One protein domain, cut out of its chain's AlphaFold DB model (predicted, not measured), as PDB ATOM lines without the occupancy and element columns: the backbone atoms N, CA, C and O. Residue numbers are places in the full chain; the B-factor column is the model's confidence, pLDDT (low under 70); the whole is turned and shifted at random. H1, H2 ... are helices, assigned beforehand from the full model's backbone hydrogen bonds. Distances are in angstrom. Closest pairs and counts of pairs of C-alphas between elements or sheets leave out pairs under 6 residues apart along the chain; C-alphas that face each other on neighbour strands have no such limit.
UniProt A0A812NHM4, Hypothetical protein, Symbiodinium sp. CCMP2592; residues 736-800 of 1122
ATOM      1  N   LEU A 736     -19.195 -19.981  10.799       31.36
ATOM      2  CA  LEU A 736     -18.843 -21.398  10.747       31.36
ATOM      3  C   LEU A 736     -17.796 -21.647   9.646       31.36
ATOM      4  O   LEU A 736     -17.811 -20.966   8.613       31.36
ATOM      5  N   PRO A 737     -16.889 -22.625   9.819       34.69
ATOM      6  CA  PRO A 737     -15.992 -23.038   8.748       34.69
ATOM      7  C   PRO A 737     -16.812 -23.666   7.610       34.69
ATOM      8  O   PRO A 737     -17.508 -24.654   7.823       34.69
ATOM      9  N   ARG A 738     -16.667 -23.112   6.394       33.16
ATOM     10  CA  ARG A 738     -17.448 -23.403   5.164       33.16
ATOM     11  C   ARG A 738     -18.815 -22.701   5.069       33.16
ATOM     12  O   ARG A 738     -19.871 -23.322   5.053       33.16
ATOM     13  N   SER A 739     -18.736 -21.385   4.856       48.62
ATOM     14  CA  SER A 739     -19.619 -20.627   3.949       48.62
ATOM     15  C   SER A 739     -21.140 -20.722   4.163       48.62
ATOM     16  O   SER A 739     -21.877 -21.192   3.299       48.62
ATOM     17  N   THR A 740     -21.630 -20.135   5.254       29.42
ATOM     18  CA  THR A 740     -22.827 -19.268   5.228       29.42
ATOM     19  C   THR A 740     -22.849 -18.404   6.489       29.42
ATOM     20  O   THR A 740     -22.612 -18.908   7.584       29.42
ATOM     21  N   VAL A 741     -23.126 -17.100   6.362       34.25
ATOM     22  CA  VAL A 741     -23.325 -16.231   7.536       34.25
ATOM     23  C   VAL A 741     -24.755 -16.421   8.028       34.25
ATOM     24  O   VAL A 741     -25.685 -15.768   7.552       34.25
ATOM     25  N   VAL A 742     -24.939 -17.346   8.968       34.78
ATOM     26  CA  VAL A 742     -26.229 -17.550   9.630       34.78
ATOM     27  C   VAL A 742     -26.419 -16.428  10.654       34.78
ATOM     28  O   VAL A 742     -25.906 -16.478  11.770       34.78
ATOM     29  N   LEU A 743     -27.145 -15.381  10.254       36.09
ATOM     30  CA  LEU A 743     -27.582 -14.312  11.155       36.09
ATOM     31  C   LEU A 743     -28.647 -14.854  12.116       36.09
ATOM     32  O   LEU A 743     -29.844 -14.776  11.844       36.09
ATOM     33  N   MET A 744     -28.195 -15.405  13.241       46.19
ATOM     34  CA  MET A 744     -29.039 -15.884  14.334       46.19
ATOM     35  C   MET A 744     -29.688 -14.677  15.041       46.19
ATOM     36  O   MET A 744     -28.976 -13.880  15.659       46.19
ATOM     37  N   PRO A 745     -31.024 -14.492  14.992       51.91
ATOM     38  CA  PRO A 745     -31.697 -13.330  15.578       51.91
ATOM     39  C   PRO A 745     -31.910 -13.504  17.093       51.91
ATOM     40  O   PRO A 745     -33.021 -13.377  17.610       51.91
ATOM     41  N   THR A 746     -30.834 -13.819  17.811       59.84
ATOM     42  CA  THR A 746     -30.794 -14.025  19.262       59.84
ATOM     43  C   THR A 746     -29.849 -13.012  19.897       59.84
ATOM     44  O   THR A 746     -28.656 -12.995  19.589       59.84
ATOM     45  N   CYS A 747     -30.365 -12.182  20.804       73.44
ATOM     46  CA  CYS A 747     -29.533 -11.307  21.628       73.44
ATOM     47  C   CYS A 747     -28.770 -12.116  22.694       73.44
ATOM     48  O   CYS A 747     -29.179 -13.226  23.044       73.44
ATOM     49  N   PHE A 748     -27.696 -11.540  23.246       67.88
ATOM     50  CA  PHE A 748     -26.829 -12.185  24.246       67.88
ATOM     51  C   PHE A 748     -27.605 -12.833  25.404       67.88
ATOM     52  O   PHE A 748     -27.433 -14.020  25.647       67.88
ATOM     53  N   ARG A 749     -28.582 -12.124  25.994       74.44
ATOM     54  CA  ARG A 749     -29.472 -12.647  27.054       74.44
ATOM     55  C   ARG A 749     -30.136 -13.984  26.697       74.44
ATOM     56  O   ARG A 749     -30.301 -14.832  27.568       74.44
ATOM     57  N   CYS A 750     -30.536 -14.172  25.439       83.44
ATOM     58  CA  CYS A 750     -31.101 -15.436  24.973       83.44
ATOM     59  C   CYS A 750     -30.011 -16.490  24.731       83.44
ATOM     60  O   CYS A 750     -30.229 -17.652  25.042       83.44
ATOM     61  N   CYS A 751     -28.840 -16.100  24.222       80.88
ATOM     62  CA  CYS A 751     -27.708 -17.012  24.039       80.88
ATOM     63  C   CYS A 751     -27.233 -17.606  25.380       80.88
ATOM     64  O   CYS A 751     -27.180 -18.827  25.527       80.88
ATOM     65  N   ASP A 752     -27.004 -16.759  26.388       78.12
ATOM     66  CA  ASP A 752     -26.576 -17.176  27.729       78.12
ATOM     67  C   ASP A 752     -27.642 -18.045  28.416       78.12
ATOM     68  O   ASP A 752     -27.328 -19.051  29.056       78.12
ATOM     69  N   CYS A 753     -28.923 -17.700  28.244       86.06
ATOM     70  CA  CYS A 753     -30.036 -18.494  28.763       86.06
ATOM     71  C   CYS A 753     -30.165 -19.859  28.060       86.06
ATOM     72  O   CYS A 753     -30.552 -20.823  28.705       86.06
ATOM     73  N   CYS A 754     -29.824 -19.983  26.773       89.44
ATOM     74  CA  CYS A 754     -29.757 -21.284  26.097       89.44
ATOM     75  C   CYS A 754     -28.594 -22.137  26.629       89.44
ATOM     76  O   CYS A 754     -28.798 -23.275  27.062       89.44
ATOM     77  N   LEU A 755     -27.384 -21.566  26.629       84.94
ATOM     78  CA  LEU A 755     -26.142 -22.263  26.973       84.94
ATOM     79  C   LEU A 755     -26.075 -22.670  28.452       84.94
ATOM     80  O   LEU A 755     -25.465 -23.679  28.779       84.94
ATOM     81  N   SER A 756     -26.731 -21.933  29.352       86.00
ATOM     82  CA  SER A 756     -26.841 -22.319  30.769       86.00
ATOM     83  C   SER A 756     -27.822 -23.472  31.032       86.00
ATOM     84  O   SER A 756     -27.762 -24.074  32.101       86.00
ATOM     85  N   ILE A 757     -28.699 -23.807  30.074       91.38
ATOM     86  CA  ILE A 757     -29.684 -24.896  30.197       91.38
ATOM     87  C   ILE A 757     -29.162 -26.208  29.587       91.38
ATOM     88  O   ILE A 757     -29.437 -27.268  30.151       91.38
ATOM     89  N   ARG A 758     -28.418 -26.152  28.467       92.56
ATOM     90  CA  ARG A 758     -27.731 -27.301  27.821       92.56
ATOM     91  C   ARG A 758     -26.382 -26.867  27.204       92.56
ATOM     92  O   ARG A 758     -26.325 -26.653  25.992       92.56
ATOM     93  N   PRO A 759     -25.301 -26.689  27.986       88.12
ATOM     94  CA  PRO A 759     -24.002 -26.224  27.468       88.12
ATOM     95  C   PRO A 759     -23.363 -27.156  26.421       88.12
ATOM     96  O   PRO A 759     -22.437 -26.758  25.717       88.12
ATOM     97  N   GLU A 760     -23.840 -28.395  26.315       86.81
ATOM     98  CA  GLU A 760     -23.403 -29.412  25.363       86.81
ATOM     99  C   GLU A 760     -23.985 -29.259  23.942       86.81
ATOM    100  O   GLU A 760     -23.538 -29.954  23.026       86.81
ATOM    101  N   TYR A 761     -24.969 -28.375  23.729       87.81
ATOM    102  CA  TYR A 761     -25.600 -28.170  22.419       87.81
ATOM    103  C   TYR A 761     -25.025 -26.953  21.666       87.81
ATOM    104  O   TYR A 761     -24.780 -25.904  22.259       87.81
ATOM    105  N   PRO A 762     -24.840 -27.040  20.332       84.44
ATOM    106  CA  PRO A 762     -24.511 -25.875  19.515       84.44
ATOM    107  C   PRO A 762     -25.734 -24.945  19.363       84.44
ATOM    108  O   PRO A 762     -26.885 -25.361  19.528       84.44
ATOM    109  N   LEU A 763     -25.504 -23.667  19.045       77.62
ATOM    110  CA  LEU A 763     -26.546 -22.630  19.091       77.62
ATOM    111  C   LEU A 763     -27.667 -22.848  18.060       77.62
ATOM    112  O   LEU A 763     -28.828 -22.520  18.308       77.62
ATOM    113  N   GLU A 764     -27.333 -23.470  16.935       83.94
ATOM    114  CA  GLU A 764     -28.250 -23.918  15.889       83.94
ATOM    115  C   GLU A 764     -29.206 -25.002  16.417       83.94
ATOM    116  O   GLU A 764     -30.406 -24.979  16.125       83.94
ATOM    117  N   THR A 765     -28.710 -25.908  17.268       88.75
ATOM    118  CA  THR A 765     -29.529 -26.912  17.964       88.75
ATOM    119  C   THR A 765     -30.437 -26.257  19.001       88.75
ATOM    120  O   THR A 765     -31.622 -26.579  19.035       88.75
ATOM    121  N   HIS A 766     -29.945 -25.293  19.788       88.12
ATOM    122  CA  HIS A 766     -30.792 -24.535  20.721       88.12
ATOM    123  C   HIS A 766     -31.934 -23.795  20.011       88.12
ATOM    124  O   HIS A 766     -33.082 -23.863  20.454       88.12
ATOM    125  N   GLN A 767     -31.648 -23.112  18.898       86.75
ATOM    126  CA  GLN A 767     -32.681 -22.438  18.110       86.75
ATOM    127  C   GLN A 767     -33.687 -23.454  17.554       86.75
ATOM    128  O   GLN A 767     -34.890 -23.252  17.691       86.75
ATOM    129  N   THR A 768     -33.209 -24.572  17.000       87.12
ATOM    130  CA  THR A 768     -34.063 -25.652  16.478       87.12
ATOM    131  C   THR A 768     -34.979 -26.224  17.566       87.12
ATOM    132  O   THR A 768     -36.187 -26.341  17.352       87.12
ATOM    133  N   ALA A 769     -34.437 -26.505  18.755       88.31
ATOM    134  CA  ALA A 769     -35.186 -26.996  19.908       88.31
ATOM    135  C   ALA A 769     -36.235 -25.984  20.394       88.31
ATOM    136  O   ALA A 769     -37.397 -26.333  20.603       88.31
ATOM    137  N   TYR A 770     -35.863 -24.706  20.505       90.19
ATOM    138  CA  TYR A 770     -36.780 -23.645  20.919       90.19
ATOM    139  C   TYR A 770     -37.897 -23.384  19.891       90.19
ATOM    140  O   TYR A 770     -39.051 -23.166  20.268       90.19
ATOM    141  N   THR A 771     -37.586 -23.435  18.592       89.81
ATOM    142  CA  THR A 771     -38.555 -23.221  17.506       89.81
ATOM    143  C   THR A 771     -39.532 -24.387  17.356       89.81
ATOM    144  O   THR A 771     -40.725 -24.150  17.168       89.81
ATOM    145  N   LEU A 772     -39.066 -25.635  17.466       89.50
ATOM    146  CA  LEU A 772     -39.923 -26.825  17.367       89.50
ATOM    147  C   LEU A 772     -40.658 -27.155  18.679       89.50
ATOM    148  O   LEU A 772     -41.651 -27.886  18.650       89.50
ATOM    149  N   ARG A 773     -40.209 -26.609  19.820       91.31
ATOM    150  CA  ARG A 773     -40.757 -26.866  21.165       91.31
ATOM    151  C   ARG A 773     -40.852 -28.377  21.433       91.31
ATOM    152  O   ARG A 773     -39.904 -29.104  21.157       91.31
ATOM    153  N   ALA A 774     -42.004 -28.872  21.886       83.31
ATOM    154  CA  ALA A 774     -42.252 -30.301  22.106       83.31
ATOM    155  C   ALA A 774     -42.098 -31.187  20.844       83.31
ATOM    156  O   ALA A 774     -42.055 -32.409  20.961       83.31
ATOM    157  N   GLY A 775     -42.004 -30.599  19.643       81.38
ATOM    158  CA  GLY A 775     -41.650 -31.306  18.408       81.38
ATOM    159  C   GLY A 775     -40.160 -31.650  18.278       81.38
ATOM    160  O   GLY A 775     -39.802 -32.449  17.413       81.38
ATOM    161  N   TYR A 776     -39.279 -31.091  19.118       92.56
ATOM    162  CA  TYR A 776     -37.863 -31.453  19.138       92.56
ATOM    163  C   TYR A 776     -37.633 -32.721  19.971       92.56
ATOM    164  O   TYR A 776     -37.335 -32.665  21.158       92.56
ATOM    165  N   ALA A 777     -37.774 -33.884  19.333       90.00
ATOM    166  CA  ALA A 777     -37.686 -35.185  19.998       90.00
ATOM    167  C   ALA A 777     -36.434 -35.432  20.884       90.00
ATOM    168  O   ALA A 777     -36.592 -36.136  21.882       90.00
ATOM    169  N   PRO A 778     -35.222 -34.898  20.592       92.19
ATOM    170  CA  PRO A 778     -34.056 -35.079  21.468       92.19
ATOM    171  C   PRO A 778     -34.152 -34.342  22.814       92.19
ATOM    172  O   PRO A 778     -33.676 -34.864  23.817       92.19
ATOM    173  N   ASP A 779     -34.790 -33.167  22.850       91.38
ATOM    174  CA  ASP A 779     -35.120 -32.452  24.089       91.38
ATOM    175  C   ASP A 779     -36.437 -31.665  23.931       91.38
ATOM    176  O   ASP A 779     -36.429 -30.481  23.575       91.38
ATOM    177  N   PRO A 780     -37.589 -32.299  24.215       92.94
ATOM    178  CA  PRO A 780     -38.892 -31.658  24.077       92.94
ATOM    179  C   PRO A 780     -39.203 -30.662  25.205       92.94
ATOM    180  O   PRO A 780     -40.254 -30.020  25.156       92.94
ATOM    181  N   LYS A 781     -38.339 -30.532  26.226       94.81
ATOM    182  CA  LYS A 781     -38.528 -29.627  27.375       94.81
ATOM    183  C   LYS A 781     -37.747 -28.326  27.258       94.81
ATOM    184  O   LYS A 781     -38.136 -27.347  27.894       94.81
ATOM    185  N   PHE A 782     -36.687 -28.297  26.448       94.00
ATOM    186  CA  PHE A 782     -35.789 -27.149  26.300       94.00
ATOM    187  C   PHE A 782     -36.525 -25.806  26.159       94.00
ATOM    188  O   PHE A 782     -36.153 -24.827  26.799       94.00
ATOM    189  N   ALA A 783     -37.606 -25.758  25.372       93.00
ATOM    190  CA  ALA A 783     -38.366 -24.528  25.165       93.00
ATOM    191  C   ALA A 783     -39.109 -24.027  26.418       93.00
ATOM    192  O   ALA A 783     -39.147 -22.818  26.650       93.00
ATOM    193  N   ASP A 784     -39.661 -24.929  27.233       92.44
ATOM    194  CA  ASP A 784     -40.360 -24.575  28.474       92.44
ATOM    195  C   ASP A 784     -39.361 -24.229  29.591       92.44
ATOM    196  O   ASP A 784     -39.578 -23.284  30.352       92.44
ATOM    197  N   GLU A 785     -38.229 -24.940  29.653       94.38
ATOM    198  CA  GLU A 785     -37.113 -24.630  30.558       94.38
ATOM    199  C   GLU A 785     -36.480 -23.268  30.223       94.38
ATOM    200  O   GLU A 785     -36.169 -22.495  31.135       94.38
ATOM    201  N   PHE A 786     -36.376 -22.918  28.937       94.50
ATOM    202  CA  PHE A 786     -35.954 -21.595  28.470       94.50
ATOM    203  C   PHE A 786     -36.980 -20.507  28.813       94.50
ATOM    204  O   PHE A 786     -36.629 -19.511  29.450       94.50
ATOM    205  N   ASP A 787     -38.259 -20.706  28.470       92.94
ATOM    206  CA  ASP A 787     -39.342 -19.765  28.795       92.94
ATOM    207  C   ASP A 787     -39.496 -19.562  30.315       92.94
ATOM    208  O   ASP A 787     -39.995 -18.522  30.748       92.94
ATOM    209  N   MET A 788     -39.113 -20.538  31.144       93.31
ATOM    210  CA  MET A 788     -39.068 -20.416  32.605       93.31
ATOM    211  C   MET A 788     -37.816 -19.668  33.080       93.31
ATOM    212  O   MET A 788     -37.931 -18.727  33.867       93.31
ATOM    213  N   SER A 789     -36.635 -20.032  32.582       87.44
ATOM    214  CA  SER A 789     -35.361 -19.410  32.976       87.44
ATOM    215  C   SER A 789     -35.305 -17.930  32.592       87.44
ATOM    216  O   SER A 789     -34.901 -17.094  33.401       87.44
ATOM    217  N   LEU A 790     -35.827 -17.570  31.416       88.31
ATOM    218  CA  LEU A 790     -35.944 -16.178  30.985       88.31
ATOM    219  C   LEU A 790     -36.893 -15.370  31.889       88.31
ATOM    220  O   LEU A 790     -36.589 -14.221  32.205       88.31
ATOM    221  N   LYS A 791     -37.996 -15.965  32.375       90.00
ATOM    222  CA  LYS A 791     -38.886 -15.326  33.369       90.00
ATOM    223  C   LYS A 791     -38.194 -15.133  34.717       90.00
ATOM    224  O   LYS A 791     -38.362 -14.078  35.315       90.00
ATOM    225  N   VAL A 792     -37.392 -16.098  35.175       87.50
ATOM    226  CA  VAL A 792     -36.586 -15.950  36.402       87.50
ATOM    227  C   VAL A 792     -35.563 -14.820  36.247       87.50
ATOM    228  O   VAL A 792     -35.417 -14.006  37.156       87.50
ATOM    229  N   LEU A 793     -34.905 -14.708  35.088       81.38
ATOM    230  CA  LEU A 793     -33.992 -13.597  34.792       81.38
ATOM    231  C   LEU A 793     -34.711 -12.238  34.742       81.38
ATOM    232  O   LEU A 793     -34.134 -11.249  35.177       81.38
ATOM    233  N   ILE A 794     -35.941 -12.164  34.221       81.06
ATOM    234  CA  ILE A 794     -36.744 -10.925  34.221       81.06
ATOM    235  C   ILE A 794     -37.196 -10.566  35.643       81.06
ATOM    236  O   ILE A 794     -36.979  -9.441  36.071       81.06
ATOM    237  N   ALA A 795     -37.735 -11.515  36.413       82.19
ATOM    238  CA  ALA A 795     -38.185 -11.259  37.784       82.19
ATOM    239  C   ALA A 795     -37.034 -10.797  38.698       82.19
ATOM    240  O   ALA A 795     -37.206  -9.888  39.505       82.19
ATOM    241  N   LYS A 796     -35.831 -11.363  38.529       81.44
ATOM    242  CA  LYS A 796     -34.622 -10.886  39.218       81.44
ATOM    243  C   LYS A 796     -34.211  -9.473  38.799       81.44
ATOM    244  O   LYS A 796     -33.706  -8.725  39.629       81.44
ATOM    245  N   GLU A 797     -34.417  -9.106  37.537       73.62
ATOM    246  CA  GLU A 797     -34.147  -7.755  37.033       73.62
ATOM    247  C   GLU A 797     -35.148  -6.728  37.586       73.62
ATOM    248  O   GLU A 797     -34.753  -5.657  38.041       73.62
ATOM    249  N   GLU A 798     -36.433  -7.083  37.642       78.06
ATOM    250  CA  GLU A 798     -37.499  -6.260  38.230       78.06
ATOM    251  C   GLU A 798     -37.348  -6.110  39.757       78.06
ATOM    252  O   GLU A 798     -37.583  -5.026  40.292       78.06
ATOM    253  N   ASN A 799     -36.873  -7.150  40.455       78.31
ATOM    254  CA  ASN A 799     -36.515  -7.097  41.881       78.31
ATOM    255  C   ASN A 799     -35.232  -6.287  42.169       78.31
ATOM    256  O   ASN A 799     -34.930  -6.014  43.331       78.31
ATOM    257  N   GLY A 800     -34.432  -5.951  41.150       64.44
ATOM    258  CA  GLY A 800     -33.108  -5.341  41.318       64.44
ATOM    259  C   GLY A 800     -32.014  -6.293  41.829       64.44
ATOM    260  O   GLY A 800     -30.900  -5.837  42.097       64.44
TER     261      GLY A 800
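What this domain is: This is residues 736 to 800 of the 1122 residues of the protein "Hypothetical protein" of Symbiodinium sp. CCMP2592 (UniProt A0A812NHM4). H2 lies across the first end of long H3 and short H1 touches both, a compact body with residues 736 to 741 and 794 to 800 sticking out. Along the 65 printed residues come named helices H1, H2, H3; the class is all helix. The whole is only just loose, close to compact, radius of gyration of the C-alphas 13.1 A, spans 44 by 25 by 18 A.

How they stand to each other: H3, residues 782 to 798, touches H2, residues 763 to 775, with residues 782 to 786 alone; the closest C-alphas, Tyr 770 and Ala 783, are 4.6 A apart. With residues 786 to 790 alone H3 touches H1, residues 748 to 755, at a steep tilt of 45 degrees, opposite ways; C-alphas 754 and 786 are closest, 6.6 A. H1 has every O i to N i+4 pair within hydrogen-bond range, H2 7 of 9, H3 12 of 13.

Where its parts are: Find C-alpha 782 at (-35.789, -27.149, 26.300); H3 runs 24.1 A to C-alpha 798 at (-37.499, -6.260, 38.230).

The domain as a whole: pLDDT is under 70 at residues 736 to 746, 748 and 800.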